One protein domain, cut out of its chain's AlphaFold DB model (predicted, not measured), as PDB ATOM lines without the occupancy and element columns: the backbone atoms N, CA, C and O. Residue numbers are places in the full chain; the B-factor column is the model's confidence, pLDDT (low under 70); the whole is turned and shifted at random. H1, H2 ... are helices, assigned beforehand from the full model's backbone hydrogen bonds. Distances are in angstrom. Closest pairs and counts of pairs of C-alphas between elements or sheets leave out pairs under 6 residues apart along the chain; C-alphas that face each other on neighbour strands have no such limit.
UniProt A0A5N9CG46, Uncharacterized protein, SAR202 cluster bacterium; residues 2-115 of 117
ATOM      1  N   ASN A   2     501.500  -1.303 605.436       84.62
ATOM      2  CA  ASN A   2     502.465  -0.982 604.372       84.62
ATOM      3  C   ASN A   2     502.438   0.536 604.083       84.62
ATOM      4  O   ASN A   2     501.366   1.077 603.817       84.62
ATOM      5  N   GLU A   3     503.591   1.207 604.147       82.00
ATOM      6  CA  GLU A   3     503.735   2.657 603.929       82.00
ATOM      7  C   GLU A   3     503.223   3.092 602.541       82.00
ATOM      8  O   GLU A   3     502.666   4.174 602.372       82.00
ATOM      9  N   GLU A   4     503.331   2.217 601.540       80.56
ATOM     10  CA  GLU A   4     502.838   2.467 600.180       80.56
ATOM     11  C   GLU A   4     501.315   2.507 600.117       80.56
ATOM     12  O   GLU A   4     500.733   3.405 599.507       80.56
ATOM     13  N   LEU A   5     500.675   1.547 600.790       85.06
ATOM     14  CA  LEU A   5     499.224   1.486 600.900       85.06
ATOM     15  C   LEU A   5     498.702   2.700 601.678       85.06
ATOM     16  O   LEU A   5     497.657   3.241 601.333       85.06
ATOM     17  N   GLN A   6     499.446   3.164 602.688       88.19
ATOM     18  CA  GLN A   6     499.120   4.396 603.406       88.19
ATOM     19  C   GLN A   6     499.169   5.626 602.500       88.19
ATOM     20  O   GLN A   6     498.239   6.428 602.535       88.19
ATOM     21  N   LYS A   7     500.216   5.784 601.683       88.44
ATOM     22  CA  LYS A   7     500.337   6.931 600.766       88.44
ATOM     23  C   LYS A   7     499.268   6.907 599.676       88.44
ATOM     24  O   LYS A   7     498.646   7.931 599.415       88.44
ATOM     25  N   GLU A   8     498.983   5.734 599.116       90.50
ATOM     26  CA  GLU A   8     497.892   5.563 598.154       90.50
ATOM     27  C   GLU A   8     496.538   5.943 598.766       90.50
ATOM     28  O   GLU A   8     495.795   6.729 598.180       90.50
ATOM     29  N   LEU A   9     496.238   5.439 599.966       91.94
ATOM     30  CA  LEU A   9     494.993   5.752 600.666       91.94
ATOM     31  C   LEU A   9     494.915   7.231 601.066       91.94
ATOM     32  O   LEU A   9     493.834   7.810 601.067       91.94
ATOM     33  N   THR A  10     496.059   7.855 601.361       94.06
ATOM     34  CA  THR A  10     496.147   9.294 601.637       94.06
ATOM     35  C   THR A  10     495.730  10.100 600.409       94.06
ATOM     36  O   THR A  10     494.871  10.970 600.526       94.06
ATOM     37  N   TRP A  11     496.258   9.783 599.222       94.12
ATOM     38  CA  TRP A  11     495.855  10.461 597.984       94.12
ATOM     39  C   TRP A  11     494.394  10.200 597.620       94.12
ATOM     40  O   TRP A  11     493.686  11.143 597.267       94.12
ATOM     41  N   ALA A  12     493.928   8.957 597.769       94.56
ATOM     42  CA  ALA A  12     492.528   8.598 597.560       94.56
ATOM     43  C   ALA A  12     491.604   9.414 598.472       94.56
ATOM     44  O   ALA A  12     490.617   9.986 598.017       94.56
ATOM     45  N   GLY A  13     491.952   9.503 599.759       95.25
ATOM     46  CA  GLY A  13     491.198  10.242 600.764       95.25
ATOM     47  C   GLY A  13     491.179  11.745 600.497       95.25
ATOM     48  O   GLY A  13     490.112  12.350 600.530       95.25
ATOM     49  N   ILE A  14     492.330  12.344 600.173       95.00
ATOM     50  CA  ILE A  14     492.422  13.771 599.824       95.00
ATOM     51  C   ILE A  14     491.555  14.079 598.599       95.00
ATOM     52  O   ILE A  14     490.775  15.030 598.626       95.00
ATOM     53  N   ALA A  15     491.657  13.265 597.545       95.94
ATOM     54  CA  ALA A  15     490.864  13.444 596.335       95.94
ATOM     55  C   ALA A  15     489.363  13.283 596.603       95.94
ATOM     56  O   ALA A  15     488.573  14.083 596.111       95.94
ATOM     57  N   LEU A  16     488.973  12.301 597.422       96.69
ATOM     58  CA  LEU A  16     487.578  12.078 597.794       96.69
ATOM     59  C   LEU A  16     486.998  13.260 598.575       96.69
ATOM     60  O   LEU A  16     485.913  13.731 598.253       96.69
ATOM     61  N   VAL A  17     487.723  13.770 599.574       97.25
ATOM     62  CA  VAL A  17     487.288  14.938 600.356       97.25
ATOM     63  C   VAL A  17     487.165  16.171 599.463       97.25
ATOM     64  O   VAL A  17     486.161  16.879 599.537       97.25
ATOM     65  N   ALA A  18     488.147  16.409 598.589       96.56
ATOM     66  CA  ALA A  18     488.094  17.513 597.638       96.56
ATOM     67  C   ALA A  18     486.908  17.370 596.674       96.56
ATOM     68  O   ALA A  18     486.203  18.342 596.421       96.56
ATOM     69  N   PHE A  19     486.640  16.159 596.184       94.56
ATOM     70  CA  PHE A  19     485.507  15.907 595.307       94.56
ATOM     71  C   PHE A  19     484.171  16.144 596.020       94.56
ATOM     72  O   PHE A  19     483.317  16.843 595.488       94.56
ATOM     73  N   ILE A  20     484.004  15.661 597.254       95.88
ATOM     74  CA  ILE A  20     482.797  15.936 598.047       95.88
ATOM     75  C   ILE A  20     482.609  17.447 598.238       95.88
ATOM     76  O   ILE A  20     481.502  17.946 598.070       95.88
ATOM     77  N   ALA A  21     483.679  18.195 598.523       96.50
ATOM     78  CA  ALA A  21     483.599  19.652 598.628       96.50
ATOM     79  C   ALA A  21     483.143  20.312 597.311       96.50
ATOM     80  O   ALA A  21     482.330  21.235 597.346       96.50
ATOM     81  N   VAL A  22     483.612  19.817 596.160       95.69
ATOM     82  CA  VAL A  22     483.173  20.274 594.830       95.69
ATOM     83  C   VAL A  22     481.688  19.979 594.593       95.69
ATOM     84  O   VAL A  22     480.979  20.854 594.108       95.69
ATOM     85  N   LEU A  23     481.199  18.791 594.964       94.81
ATOM     86  CA  LEU A  23     479.780  18.431 594.827       94.81
ATOM     87  C   LEU A  23     478.885  19.345 595.667       94.81
ATOM     88  O   LEU A  23     477.909  19.889 595.160       94.81
ATOM     89  N   LEU A  24     479.260  19.562 596.930       95.31
ATOM     90  CA  LEU A  24     478.525  20.450 597.830       95.31
ATOM     91  C   LEU A  24     478.521  21.893 597.311       95.31
ATOM     92  O   LEU A  24     477.501  22.575 597.398       95.31
ATOM     93  N   PHE A  25     479.641  22.354 596.747       94.62
ATOM     94  CA  PHE A  25     479.723  23.658 596.090       94.62
ATOM     95  C   PHE A  25     478.803  23.750 594.863       94.62
ATOM     96  O   PHE A  25     478.180  24.786 594.652       94.62
ATOM     97  N   ALA A  26     478.673  22.666 594.096       93.62
ATOM     98  CA  ALA A  26     477.770  22.553 592.952       93.62
ATOM     99  C   ALA A  26     476.284  22.363 593.338       93.62
ATOM    100  O   ALA A  26     475.455  22.132 592.466       93.62
ATOM    101  N   GLY A  27     475.934  22.423 594.629       93.38
ATOM    102  CA  GLY A  27     474.555  22.279 595.112       93.38
ATOM    103  C   GLY A  27     474.083  20.835 595.325       93.38
ATOM    104  O   GLY A  27     472.975  20.624 595.818       93.38
ATOM    105  N   ILE A  28     474.928  19.840 595.042       93.81
ATOM    106  CA  ILE A  28     474.616  18.414 595.206       93.81
ATOM    107  C   ILE A  28     474.763  18.052 596.684       93.81
ATOM    108  O   ILE A  28     475.873  17.935 597.208       93.81
ATOM    109  N   SER A  29     473.632  17.893 597.368       92.38
ATOM    110  CA  SER A  29     473.591  17.685 598.823       92.38
ATOM    111  C   SER A  29     472.724  16.508 599.264       92.38
ATOM    112  O   SER A  29     472.758  16.129 600.439       92.38
ATOM    113  N   GLU A  30     471.979  15.888 598.346       95.25
ATOM    114  CA  GLU A  30     471.158  14.735 598.685       95.25
ATOM    115  C   GLU A  30     472.029  13.508 598.979       95.25
ATOM    116  O   GLU A  30     472.997  13.198 598.281       95.25
ATOM    117  N   ILE A  31     471.673  12.776 600.038       93.38
ATOM    118  CA  ILE A  31     472.494  11.667 600.542       93.38
ATOM    119  C   ILE A  31     472.696  10.592 599.467       93.38
ATOM    120  O   ILE A  31     473.807  10.084 599.319       93.38
ATOM    121  N   TYR A  32     471.652  10.240 598.709       95.06
ATOM    122  CA  TYR A  32     471.772   9.199 597.686       95.06
ATOM    123  C   TYR A  32     472.682   9.632 596.525       95.06
ATOM    124  O   TYR A  32     473.413   8.800 595.990       95.06
ATOM    125  N   GLU A  33     472.698  10.921 596.176       94.31
ATOM    126  CA  GLU A  33     473.533  11.484 595.109       94.31
ATOM    127  C   GLU A  33     475.007  11.428 595.496       94.31
ATOM    128  O   GLU A  33     475.839  10.902 594.754       94.31
ATOM    129  N   ILE A  34     475.313  11.875 596.716       93.81
ATOM    130  CA  ILE A  34     476.659  11.810 597.284       93.81
ATOM    131  C   ILE A  34     477.137  10.353 597.339       93.81
ATOM    132  O   ILE A  34     478.258  10.058 596.928       93.81
ATOM    133  N   VAL A  35     476.292   9.419 597.793       95.25
ATOM    134  CA  VAL A  35     476.643   7.990 597.862       95.25
ATOM    135  C   VAL A  35     476.976   7.425 596.482       95.25
ATOM    136  O   VAL A  35     477.991   6.740 596.346       95.25
ATOM    137  N   ILE A  36     476.174   7.723 595.455       93.88
ATOM    138  CA  ILE A  36     476.434   7.253 594.087       93.88
ATOM    139  C   ILE A  36     477.795   7.753 593.604       93.88
ATOM    140  O   ILE A  36     478.603   6.962 593.115       93.88
ATOM    141  N   VAL A  37     478.092   9.037 593.804       93.25
ATOM    142  CA  VAL A  37     479.359   9.621 593.359       93.25
ATOM    143  C   VAL A  37     480.557   9.047 594.127       93.25
ATOM    144  O   VAL A  37     481.583   8.741 593.514       93.25
ATOM    145  N   ILE A  38     480.433   8.813 595.439       94.06
ATOM    146  CA  ILE A  38     481.472   8.153 596.248       94.06
ATOM    147  C   ILE A  38     481.749   6.738 595.730       94.06
ATOM    148  O   ILE A  38     482.912   6.336 595.619       94.06
ATOM    149  N   VAL A  39     480.703   5.972 595.402       95.19
ATOM    150  CA  VAL A  39     480.850   4.619 594.847       95.19
ATOM    151  C   VAL A  39     481.543   4.676 593.487       95.19
ATOM    152  O   VAL A  39     482.513   3.944 593.275       95.19
ATOM    153  N   SER A  40     481.123   5.578 592.596       94.25
ATOM    154  CA  SER A  40     481.769   5.784 591.295       94.25
ATOM    155  C   SER A  40     483.246   6.151 591.438       94.25
ATOM    156  O   SER A  40     484.091   5.541 590.783       94.25
ATOM    157  N   PHE A  41     483.584   7.081 592.335       95.81
ATOM    158  CA  PHE A  41     484.970   7.439 592.633       95.81
ATOM    159  C   PHE A  41     485.770   6.242 593.154       95.81
ATOM    160  O   PHE A  41     486.869   5.980 592.671       95.81
ATOM    161  N   SER A  42     485.217   5.491 594.109       95.31
ATOM    162  CA  SER A  42     485.907   4.363 594.744       95.31
ATOM    163  C   SER A  42     486.226   3.262 593.733       95.31
ATOM    164  O   SER A  42     487.351   2.764 593.688       95.31
ATOM    165  N   VAL A  43     485.262   2.918 592.873       95.88
ATOM    166  CA  VAL A  43     485.469   1.955 591.783       95.88
ATOM    167  C   VAL A  43     486.520   2.474 590.803       95.88
ATOM    168  O   VAL A  43     487.460   1.746 590.481       95.88
ATOM    169  N   SER A  44     486.414   3.737 590.377       94.19
ATOM    170  CA  SER A  44     487.394   4.355 589.479       94.19
ATOM    171  C   SER A  44     488.805   4.338 590.064       94.19
ATOM    172  O   SER A  44     489.754   3.990 589.361       94.19
ATOM    173  N   TRP A  45     488.955   4.642 591.354       95.00
ATOM    174  CA  TRP A  45     490.242   4.622 592.043       95.00
ATOM    175  C   TRP A  45     490.867   3.227 592.048       95.00
ATOM    176  O   TRP A  45     492.034   3.072 591.696       95.00
ATOM    177  N   LEU A  46     490.092   2.197 592.405       94.12
ATOM    178  CA  LEU A  46     490.577   0.814 592.435       94.12
ATOM    179  C   LEU A  46     491.053   0.352 591.054       94.12
ATOM    180  O   LEU A  46     492.122  -0.249 590.930       94.12
ATOM    181  N   VAL A  47     490.279   0.669 590.016       93.25
ATOM    182  CA  VAL A  47     490.591   0.304 588.632       93.25
ATOM    183  C   VAL A  47     491.854   1.017 588.140       93.25
ATOM    184  O   VAL A  47     492.741   0.373 587.577       93.25
ATOM    185  N   VAL A  48     491.986   2.321 588.402       92.12
ATOM    186  CA  VAL A  48     493.193   3.082 588.044       92.12
ATOM    187  C   VAL A  48     494.406   2.599 588.828       92.12
ATOM    188  O   VAL A  48     495.450   2.365 588.226       92.12
ATOM    189  N   SER A  49     494.275   2.372 590.136       90.50
ATOM    190  CA  SER A  49     495.358   1.852 590.976       90.50
ATOM    191  C   SER A  49     495.889   0.520 590.458       90.50
ATOM    192  O   SER A  49     497.096   0.362 590.257       90.50
ATOM    193  N   TYR A  50     494.991  -0.418 590.155       89.25
ATOM    194  CA  TYR A  50     495.366  -1.690 589.548       89.25
ATOM    195  C   TYR A  50     496.066  -1.494 588.196       89.25
ATOM    196  O   TYR A  50     497.107  -2.098 587.929       89.25
ATOM    197  N   SER A  51     495.524  -0.615 587.352       87.25
ATOM    198  CA  SER A  51     496.072  -0.358 586.024       87.25
ATOM    199  C   SER A  51     497.468   0.254 586.062       87.25
ATOM    200  O   SER A  51     498.370  -0.210 585.367       87.25
ATOM    201  N   VAL A  52     497.688   1.257 586.909       86.75
ATOM    202  CA  VAL A  52     498.993   1.909 587.056       86.75
ATOM    203  C   VAL A  52     500.031   0.921 587.593       86.75
ATOM    204  O   VAL A  52     501.145   0.882 587.076       86.75
ATOM    205  N   LYS A  53     499.661   0.070 588.560       85.44
ATOM    206  CA  LYS A  53     500.551  -0.964 589.116       85.44
ATOM    207  C   LYS A  53     500.994  -2.002 588.083       85.44
ATOM    208  O   LYS A  53     502.118  -2.483 588.161       85.44
ATOM    209  N   ASN A  54     500.124  -2.371 587.141       83.19
ATOM    210  CA  ASN A  54     500.370  -3.501 586.236       83.19
ATOM    211  C   ASN A  54     500.711  -3.107 584.785       83.19
ATOM    212  O   ASN A  54     501.234  -3.921 584.011       83.19
ATOM    213  N   PHE A  55     500.366  -1.886 584.386       79.44
ATOM    214  CA  PHE A  55     500.530  -1.396 583.017       79.44
ATOM    215  C   PHE A  55     501.149   0.009 582.932       79.44
ATOM    216  O   PHE A  55     501.755   0.324 581.916       79.44
ATOM    217  N   GLY A  56     501.018   0.851 583.958       72.00
ATOM    218  CA  GLY A  56     501.576   2.207 583.954       72.00
ATOM    219  C   GLY A  56     503.060   2.277 584.322       72.00
ATOM    220  O   GLY A  56     503.735   1.267 584.503       72.00
ATOM    221  N   THR A  57     503.561   3.501 584.507       67.56
ATOM    222  CA  THR A  57     504.939   3.722 584.986       67.56
ATOM    223  C   THR A  57     505.159   3.186 586.400       67.56
ATOM    224  O   THR A  57     506.278   2.833 586.762       67.56
ATOM    225  N   GLY A  58     504.081   3.013 587.170       60.81
ATOM    226  CA  GLY A  58     504.117   2.367 588.478       60.81
ATOM    227  C   GLY A  58     504.567   0.901 588.494       60.81
ATOM    228  O   GLY A  58     504.910   0.407 589.565       60.81
ATOM    229  N   SER A  59     504.625   0.211 587.348       62.16
ATOM    230  CA  SER A  59     505.253  -1.117 587.277       62.16
ATOM    231  C   SER A  59     506.786  -1.060 587.278       62.16
ATOM    232  O   SER A  59     507.429  -2.088 587.479       62.16
ATOM    233  N   LEU A  60     507.376   0.112 587.012       68.38
ATOM    234  CA  LEU A  60     508.828   0.309 586.925       68.38
ATOM    235  C   LEU A  60     509.436   0.624 588.291       68.38
ATOM    236  O   LEU A  60     510.496   0.102 588.635       68.38
ATOM    237  N   SER A  61     508.764   1.459 589.088       77.75
ATOM    238  CA  SER A  61     509.194   1.780 590.444       77.75
ATOM    239  C   SER A  61     508.031   2.213 591.339       77.75
ATOM    240  O   SER A  61     506.989   2.698 590.895       77.75
ATOM    241  N   LYS A  62     508.240   2.071 592.651       78.56
ATOM    242  CA  LYS A  62     507.281   2.486 593.684       78.56
ATOM    243  C   LYS A  62     507.098   4.002 593.740       78.56
ATOM    244  O   LYS A  62     506.016   4.476 594.070       78.56
ATOM    245  N   GLU A  63     508.150   4.758 593.438       84.69
ATOM    246  CA  GLU A  63     508.098   6.218 593.418       84.69
ATOM    247  C   GLU A  63     507.254   6.714 592.239       84.69
ATOM    248  O   GLU A  63     506.409   7.593 592.410       84.69
ATOM    249  N   ASP A  64     507.412   6.090 591.071       84.19
ATOM    250  CA  ASP A  64     506.645   6.432 589.873       84.19
ATOM    251  C   ASP A  64     505.167   6.070 590.026       84.19
ATOM    252  O   ASP A  64     504.301   6.852 589.634       84.19
ATOM    253  N   LEU A  65     504.858   4.954 590.699       84.56
ATOM    254  CA  LEU A  65     503.485   4.592 591.067       84.56
ATOM    255  C   LEU A  65     502.815   5.703 591.886       84.56
ATOM    256  O   LEU A  65     501.695   6.112 591.583       84.56
ATOM    257  N   GLN A  66     503.496   6.198 592.921       88.19
ATOM    258  CA  GLN A  66     502.948   7.239 593.791       88.19
ATOM    259  C   GLN A  66     502.760   8.560 593.041       88.19
ATOM    260  O   GLN A  66     501.713   9.188 593.173       88.19
ATOM    261  N   LYS A  67     503.732   8.955 592.209       89.50
ATOM    262  CA  LYS A  67     503.628  10.157 591.369       89.50
ATOM    263  C   LYS A  67     502.478  10.057 590.370       89.50
ATOM    264  O   LYS A  67     501.755  11.031 590.177       89.50
ATOM    265  N   GLU A  68     502.282   8.895 589.751       90.31
ATOM    266  CA  GLU A  68     501.218   8.696 588.767       90.31
ATOM    267  C   GLU A  68     499.827   8.722 589.421       90.31
ATOM    268  O   GLU A  68     498.918   9.363 588.890       90.31
ATOM    269  N   LEU A  69     499.665   8.116 590.603       91.19
ATOM    270  CA  LEU A  69     498.416   8.179 591.373       91.19
ATOM    271  C   LEU A  69     498.130   9.579 591.924       91.19
ATOM    272  O   LEU A  69     496.985  10.029 591.904       91.19
ATOM    273  N   GLN A  70     499.165  10.294 592.362       93.62
ATOM    274  CA  GLN A  70     499.053  11.695 592.750       93.62
ATOM    275  C   GLN A  70     498.621  12.566 591.561       93.62
ATOM    276  O   GLN A  70     497.722  13.393 591.699       93.62
ATOM    277  N   ALA A  71     499.230  12.378 590.385       93.44
ATOM    278  CA  ALA A  71     498.863  13.113 589.178       93.44
ATOM    279  C   ALA A  71     497.411  12.833 588.771       93.44
ATOM    280  O   ALA A  71     496.671  13.768 588.472       93.44
ATOM    281  N   PHE A  72     496.990  11.566 588.823       92.88
ATOM    282  CA  PHE A  72     495.599  11.180 588.604       92.88
ATOM    283  C   PHE A  72     494.653  11.921 589.557       92.88
ATOM    284  O   PHE A  72     493.712  12.564 589.099       92.88
ATOM    285  N   ALA A  73     494.935  11.883 590.864       94.19
ATOM    286  CA  ALA A  73     494.134  12.541 591.892       94.19
ATOM    287  C   ALA A  73     493.988  14.051 591.641       94.19
ATOM    288  O   ALA A  73     492.875  14.575 591.630       94.19
ATOM    289  N   ILE A  74     495.105  14.744 591.405       95.12
ATOM    290  CA  ILE A  74     495.124  16.197 591.199       95.12
ATOM    291  C   ILE A  74     494.348  16.576 589.934       95.12
ATOM    292  O   ILE A  74     493.501  17.466 589.978       95.12
ATOM    293  N   ILE A  75     494.609  15.900 588.812       95.69
ATOM    294  CA  ILE A  75     493.973  16.245 587.535       95.69
ATOM    295  C   ILE A  75     492.477  15.921 587.575       95.69
ATOM    296  O   ILE A  75     491.684  16.722 587.082       95.69
ATOM    297  N   LEU A  76     492.081  14.810 588.205       94.62
ATOM    298  CA  LEU A  76     490.672  14.471 588.395       94.62
ATOM    299  C   LEU A  76     489.942  15.570 589.180       94.62
ATOM    300  O   LEU A  76     488.914  16.062 588.723       94.62
ATOM    301  N   VAL A  77     490.484  16.002 590.324       95.50
ATOM    302  CA  VAL A  77     489.863  17.060 591.141       95.50
ATOM    303  C   VAL A  77     489.766  18.377 590.370       95.50
ATOM    304  O   VAL A  77     488.728  19.035 590.423       95.50
ATOM    305  N   ILE A  78     490.809  18.754 589.623       96.75
ATOM    306  CA  ILE A  78     490.790  19.961 588.782       96.75
ATOM    307  C   ILE A  78     489.698  19.856 587.718       96.75
ATOM    308  O   ILE A  78     488.910  20.784 587.554       96.75
ATOM    309  N   PHE A  79     489.622  18.726 587.016       95.56
ATOM    310  CA  PHE A  79     488.624  18.497 585.977       95.56
ATOM    311  C   PHE A  79     487.195  18.604 586.526       95.56
ATOM    312  O   PHE A  79     486.373  19.323 585.963       95.56
ATOM    313  N   LEU A  80     486.916  17.966 587.665       95.38
ATOM    314  CA  LEU A  80     485.604  18.028 588.313       95.38
ATOM    315  C   LEU A  80     485.290  19.445 588.816       95.38
ATOM    316  O   LEU A  80     484.170  19.920 588.656       95.38
ATOM    317  N   SER A  81     486.282  20.161 589.348       95.81
ATOM    318  CA  SER A  81     486.114  21.563 589.756       95.81
ATOM    319  C   SER A  81     485.739  22.459 588.573       95.81
ATOM    320  O   SER A  81     484.896  23.339 588.716       95.81
ATOM    321  N   ILE A  82     486.320  22.224 587.391       97.12
ATOM    322  CA  ILE A  82     485.960  22.958 586.170       97.12
ATOM    323  C   ILE A  82     484.502  22.692 585.784       97.12
ATOM    324  O   ILE A  82     483.806  23.636 585.418       97.12
ATOM    325  N   LEU A  83     484.019  21.449 585.897       95.94
ATOM    326  CA  LEU A  83     482.607  21.133 585.639       95.94
ATOM    327  C   LEU A  83     481.678  21.893 586.594       95.94
ATOM    328  O   LEU A  83     480.718  22.509 586.142       95.94
ATOM    329  N   ALA A  84     482.001  21.919 587.888       95.56
ATOM    330  CA  ALA A  84     481.231  22.685 588.867       95.56
ATOM    331  C   ALA A  84     481.230  24.191 588.549       95.56
ATOM    332  O   ALA A  84     480.180  24.824 588.545       95.56
ATOM    333  N   LEU A  85     482.388  24.767 588.207       96.00
ATOM    334  CA  LEU A  85     482.498  26.180 587.813       96.00
ATOM    335  C   LEU A  85     481.760  26.506 586.508       96.00
ATOM    336  O   LEU A  85     481.351  27.646 586.307       96.00
ATOM    337  N   ALA A  86     481.580  25.520 585.629       96.25
ATOM    338  CA  ALA A  86     480.776  25.647 584.419       96.25
ATOM    339  C   ALA A  86     479.258  25.580 584.687       96.25
ATOM    340  O   ALA A  86     478.480  25.701 583.741       96.25
ATOM    341  N   GLY A  87     478.836  25.402 585.944       93.69
ATOM    342  CA  GLY A  87     477.428  25.327 586.340       93.69
ATOM    343  C   GLY A  87     476.817  23.933 586.201       93.69
ATOM    344  O   GLY A  87     475.608  23.814 586.028       93.69
ATOM    345  N   VAL A  88     477.628  22.869 586.220       95.62
ATOM    346  CA  VAL A  88     477.099  21.501 586.305       95.62
ATOM    347  C   VAL A  88     476.609  21.249 587.727       95.62
ATOM    348  O   VAL A  88     477.408  21.249 588.658       95.62
ATOM    349  N   GLU A  89     475.313  20.980 587.868       93.06
ATOM    350  CA  GLU A  89     474.640  20.738 589.157       93.06
ATOM    351  C   GLU A  89     474.077  19.303 589.267       93.06
ATOM    352  O   GLU A  89     473.479  18.932 590.270       93.06
ATOM    353  N   ASP A  90     474.274  18.465 588.242       93.44
ATOM    354  CA  ASP A  90     473.758  17.092 588.184       93.44
ATOM    355  C   ASP A  90     474.806  16.055 588.626       93.44
ATOM    356  O   ASP A  90     475.877  15.918 588.022       93.44
ATOM    357  N   TYR A  91     474.481  15.264 589.654       93.62
ATOM    358  CA  TYR A  91     475.374  14.236 590.201       93.62
ATOM    359  C   TYR A  91     475.719  13.139 589.187       93.62
ATOM    360  O   TYR A  91     476.833  12.605 589.213       93.62
ATOM    361  N   ALA A  92     474.795  12.801 588.280       95.12
ATOM    362  CA  ALA A  92     475.027  11.762 587.286       95.12
ATOM    363  C   ALA A  92     476.124  12.190 586.305       95.12
ATOM    364  O   ALA A  92     477.003  11.393 585.973       95.12
ATOM    365  N   THR A  93     476.150  13.465 585.923       96.00
ATOM    366  CA  THR A  93     477.212  14.055 585.105       96.00
ATOM    367  C   THR A  93     478.577  13.937 585.788       96.00
ATOM    368  O   THR A  93     479.531  13.488 585.152       96.00
ATOM    369  N   PHE A  94     478.684  14.240 587.086       95.25
ATOM    370  CA  PHE A  94     479.930  14.050 587.845       95.25
ATOM    371  C   PHE A  94     480.354  12.576 587.937       95.25
ATOM    372  O   PHE A  94     481.540  12.257 587.794       95.25
ATOM    373  N   ALA A  95     479.401  11.663 588.139       95.06
ATOM    374  CA  ALA A  95     479.665  10.228 588.186       95.06
ATOM    375  C   ALA A  95     480.177   9.705 586.831       95.06
ATOM    376  O   ALA A  95     481.215   9.040 586.766       95.06
ATOM    377  N   ILE A  96     479.502  10.070 585.736       95.75
ATOM    378  CA  ILE A  96     479.890   9.721 584.363       95.75
ATOM    379  C   ILE A  96     481.257  10.316 584.027       95.75
ATOM    380  O   ILE A  96     482.115   9.604 583.511       95.75
ATOM    381  N   ALA A  97     481.491  11.587 584.357       95.56
ATOM    382  CA  ALA A  97     482.767  12.261 584.139       95.56
ATOM    383  C   ALA A  97     483.918  11.546 584.864       95.56
ATOM    384  O   ALA A  97     484.977  11.323 584.281       95.56
ATOM    385  N   THR A  98     483.689  11.109 586.105       95.31
ATOM    386  CA  THR A  98     484.666  10.348 586.899       95.31
ATOM    387  C   THR A  98     484.994   8.996 586.259       95.31
ATOM    388  O   THR A  98     486.158   8.593 586.205       95.31
ATOM    389  N   VAL A  99     483.986   8.288 585.741       93.69
ATOM    390  CA  VAL A  99     484.174   7.012 585.030       93.69
ATOM    391  C   VAL A  99     484.883   7.222 583.689       93.69
ATOM    392  O   VAL A  99     485.821   6.495 583.367       93.69
ATOM    393  N   ALA A 100     484.489   8.235 582.916       94.81
ATOM    394  CA  ALA A 100     485.123   8.572 581.646       94.81
ATOM    395  C   ALA A 100     486.605   8.927 581.839       94.81
ATOM    396  O   ALA A 100     487.463   8.429 581.110       94.81
ATOM    397  N   PHE A 101     486.916   9.712 582.872       93.50
ATOM    398  CA  PHE A 101     488.287  10.064 583.221       93.50
ATOM    399  C   PHE A 101     489.116   8.831 583.616       93.50
ATOM    400  O   PHE A 101     490.264   8.690 583.188       93.50
ATOM    401  N   MET A 102     488.523   7.887 584.358       94.56
ATOM    402  CA  MET A 102     489.151   6.591 584.638       94.56
ATOM    403  C   MET A 102     489.484   5.826 583.351       94.56
ATOM    404  O   MET A 102     490.612   5.354 583.215       94.56
ATOM    405  N   LEU A 103     488.566   5.754 582.382       93.06
ATOM    406  CA  LEU A 103     488.820   5.081 581.101       93.06
ATOM    407  C   LEU A 103     489.970   5.740 580.326       93.06
ATOM    408  O   LEU A 103     490.820   5.042 579.771       93.06
ATOM    409  N   THR A 104     490.045   7.074 580.318       92.44
ATOM    410  CA  THR A 104     491.174   7.796 579.711       92.44
ATOM    411  C   THR A 104     492.496   7.412 580.369       92.44
ATOM    412  O   THR A 104     493.484   7.150 579.675       92.44
ATOM    413  N   TRP A 105     492.521   7.323 581.700       91.38
ATOM    414  CA  TRP A 105     493.726   6.943 582.431       91.38
ATOM    415  C   TRP A 105     494.121   5.483 582.193       91.38
ATOM    416  O   TRP A 105     495.301   5.193 582.010       91.38
ATOM    417  N   LEU A 106     493.143   4.574 582.105       89.50
ATOM    418  CA  LEU A 106     493.367   3.177 581.726       89.50
ATOM    419  C   LEU A 106     494.050   3.059 580.362       89.50
ATOM    420  O   LEU A 106     495.059   2.366 580.236       89.50
ATOM    421  N   ILE A 107     493.520   3.751 579.347       88.94
ATOM    422  CA  ILE A 107     494.087   3.743 577.992       88.94
ATOM    423  C   ILE A 107     495.515   4.290 578.019       88.94
ATOM    424  O   ILE A 107     496.403   3.702 577.405       88.94
ATOM    425  N   ARG A 108     495.760   5.373 578.769       87.75
ATOM    426  CA  ARG A 108     497.103   5.941 578.947       87.75
ATOM    427  C   ARG A 108     498.065   4.929 579.570       87.75
ATOM    428  O   ARG A 108     499.138   4.711 579.011       87.75
ATOM    429  N   SER A 109     497.699   4.296 580.686       83.94
ATOM    430  CA  SER A 109     498.546   3.286 581.332       83.94
ATOM    431  C   SER A 109     498.820   2.109 580.390       83.94
ATOM    432  O   SER A 109     499.964   1.701 580.233       83.94
ATOM    433  N   ALA A 110     497.806   1.606 579.682       82.81
ATOM    434  CA  ALA A 110     497.986   0.529 578.709       82.81
ATOM    435  C   ALA A 110     498.898   0.931 577.532       82.81
ATOM    436  O   ALA A 110     499.717   0.126 577.083       82.81
ATOM    437  N   ALA A 111     498.786   2.170 577.042       84.56
ATOM    438  CA  ALA A 111     499.638   2.691 575.977       84.56
ATOM    439  C   ALA A 111     501.105   2.792 576.417       84.56
ATOM    440  O   ALA A 111     501.982   2.389 575.657       84.56
ATOM    441  N   ILE A 112     501.374   3.249 577.646       79.56
ATOM    442  CA  ILE A 112     502.734   3.292 578.209       79.56
ATOM    443  C   ILE A 112     503.360   1.896 578.173       79.56
ATOM    444  O   ILE A 112     504.429   1.735 577.595       79.56
ATOM    445  N   LYS A 113     502.663   0.857 578.654       76.88
ATOM    446  CA  LYS A 113     503.171  -0.525 578.563       76.88
ATOM    447  C   LYS A 113     503.529  -0.946 577.139       76.88
ATOM    448  O   LYS A 113     504.521  -1.635 576.940       76.88
ATOM    449  N   LYS A 114     502.695  -0.578 576.163       78.38
ATOM    450  CA  LYS A 114     502.868  -0.983 574.763       78.38
ATOM    451  C   LYS A 114     504.046  -0.283 574.080       78.38
ATOM    452  O   LYS A 114     504.655  -0.893 573.214       78.38
ATOM    453  N   PHE A 115     504.315   0.979 574.412       77.31
ATOM    454  CA  PHE A 115     505.336   1.794 573.739       77.31
ATOM    455  C   PHE A 115     506.635   1.961 574.540       77.31
ATOM    456  O   PHE A 115     507.603   2.494 574.010       77.31
TER     457      PHE A 115
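What this domain is: This is residues 2 to 115 of the 117 residues of an uncharacterized protein of SAR202 cluster bacterium (UniProt A0A5N9CG46). Four long helices make an up-and-down bundle of two layers: H1 and H3 lie side by side in one, H2 and H4 side by side in the other, and the two layers cross at a shallow angle. Short loops at the ends of the bundle join each helix to the next. The printed part has 114 residues with four named helices, H1 to H4 in chain order, and no named strand; the class is all helix. It is compact, with a radius of gyration of the C-alphas of 14.2 A and spans of 42 by 30 by 21 A.

How they stand to each other: In the bundle of H1, residues 3 to 25, H2, residues 31 to 54, H3, residues 62 to 85, and H4, residues 91 to 115, each helix runs against the one before it. H1 and H2 form a helical hairpin and touch, H2 with residues 34 to 45 alone; the closest C-alphas, of Ala 12 and Trp 45, are 7.2 A apart, and the shallow tilt of 34 degrees is only just short of steep. H1 touches H3, the same way at a shallow tilt of 3 degrees, closest at the C-alphas of Ala 15 and Ala 73, 5.6 A. H2 touches H4, the same way at a shallow tilt of 2 degrees, closest at the C-alphas of Val 37 and Ala 95, 5.2 A. H2 and H3, a hairpin, touch through residues 49 to 53 and 65 to 69 alone, closest at the C-alphas of Lys 53 and Leu 65, 6.6 A. H3 and H4, a hairpin, touch through residues 72 to 83 and 94 to 105 alone, closest at the C-alphas of Leu 80 and Phe 94, 6.9 A. In H1, H2, H3 and H4 every O i to N i+4 pair is within hydrogen-bond range.

Where its parts are: H1 begins at C-alpha 3, (503.735, 2.657, 603.929), and is 32.8 A long; H2 and H3 are 34.8 A each. H4, 36.4 A, ends at C-alpha 115, (505.336, 1.794, 573.739).

The domain as a whole: The C-alphas farthest apart, of Glu 30 and Phe 115, are 44.2 A apart. The printed part has no cut and no long link. Its mean pLDDT is 90.6, and residues 57 to 60 are under 70.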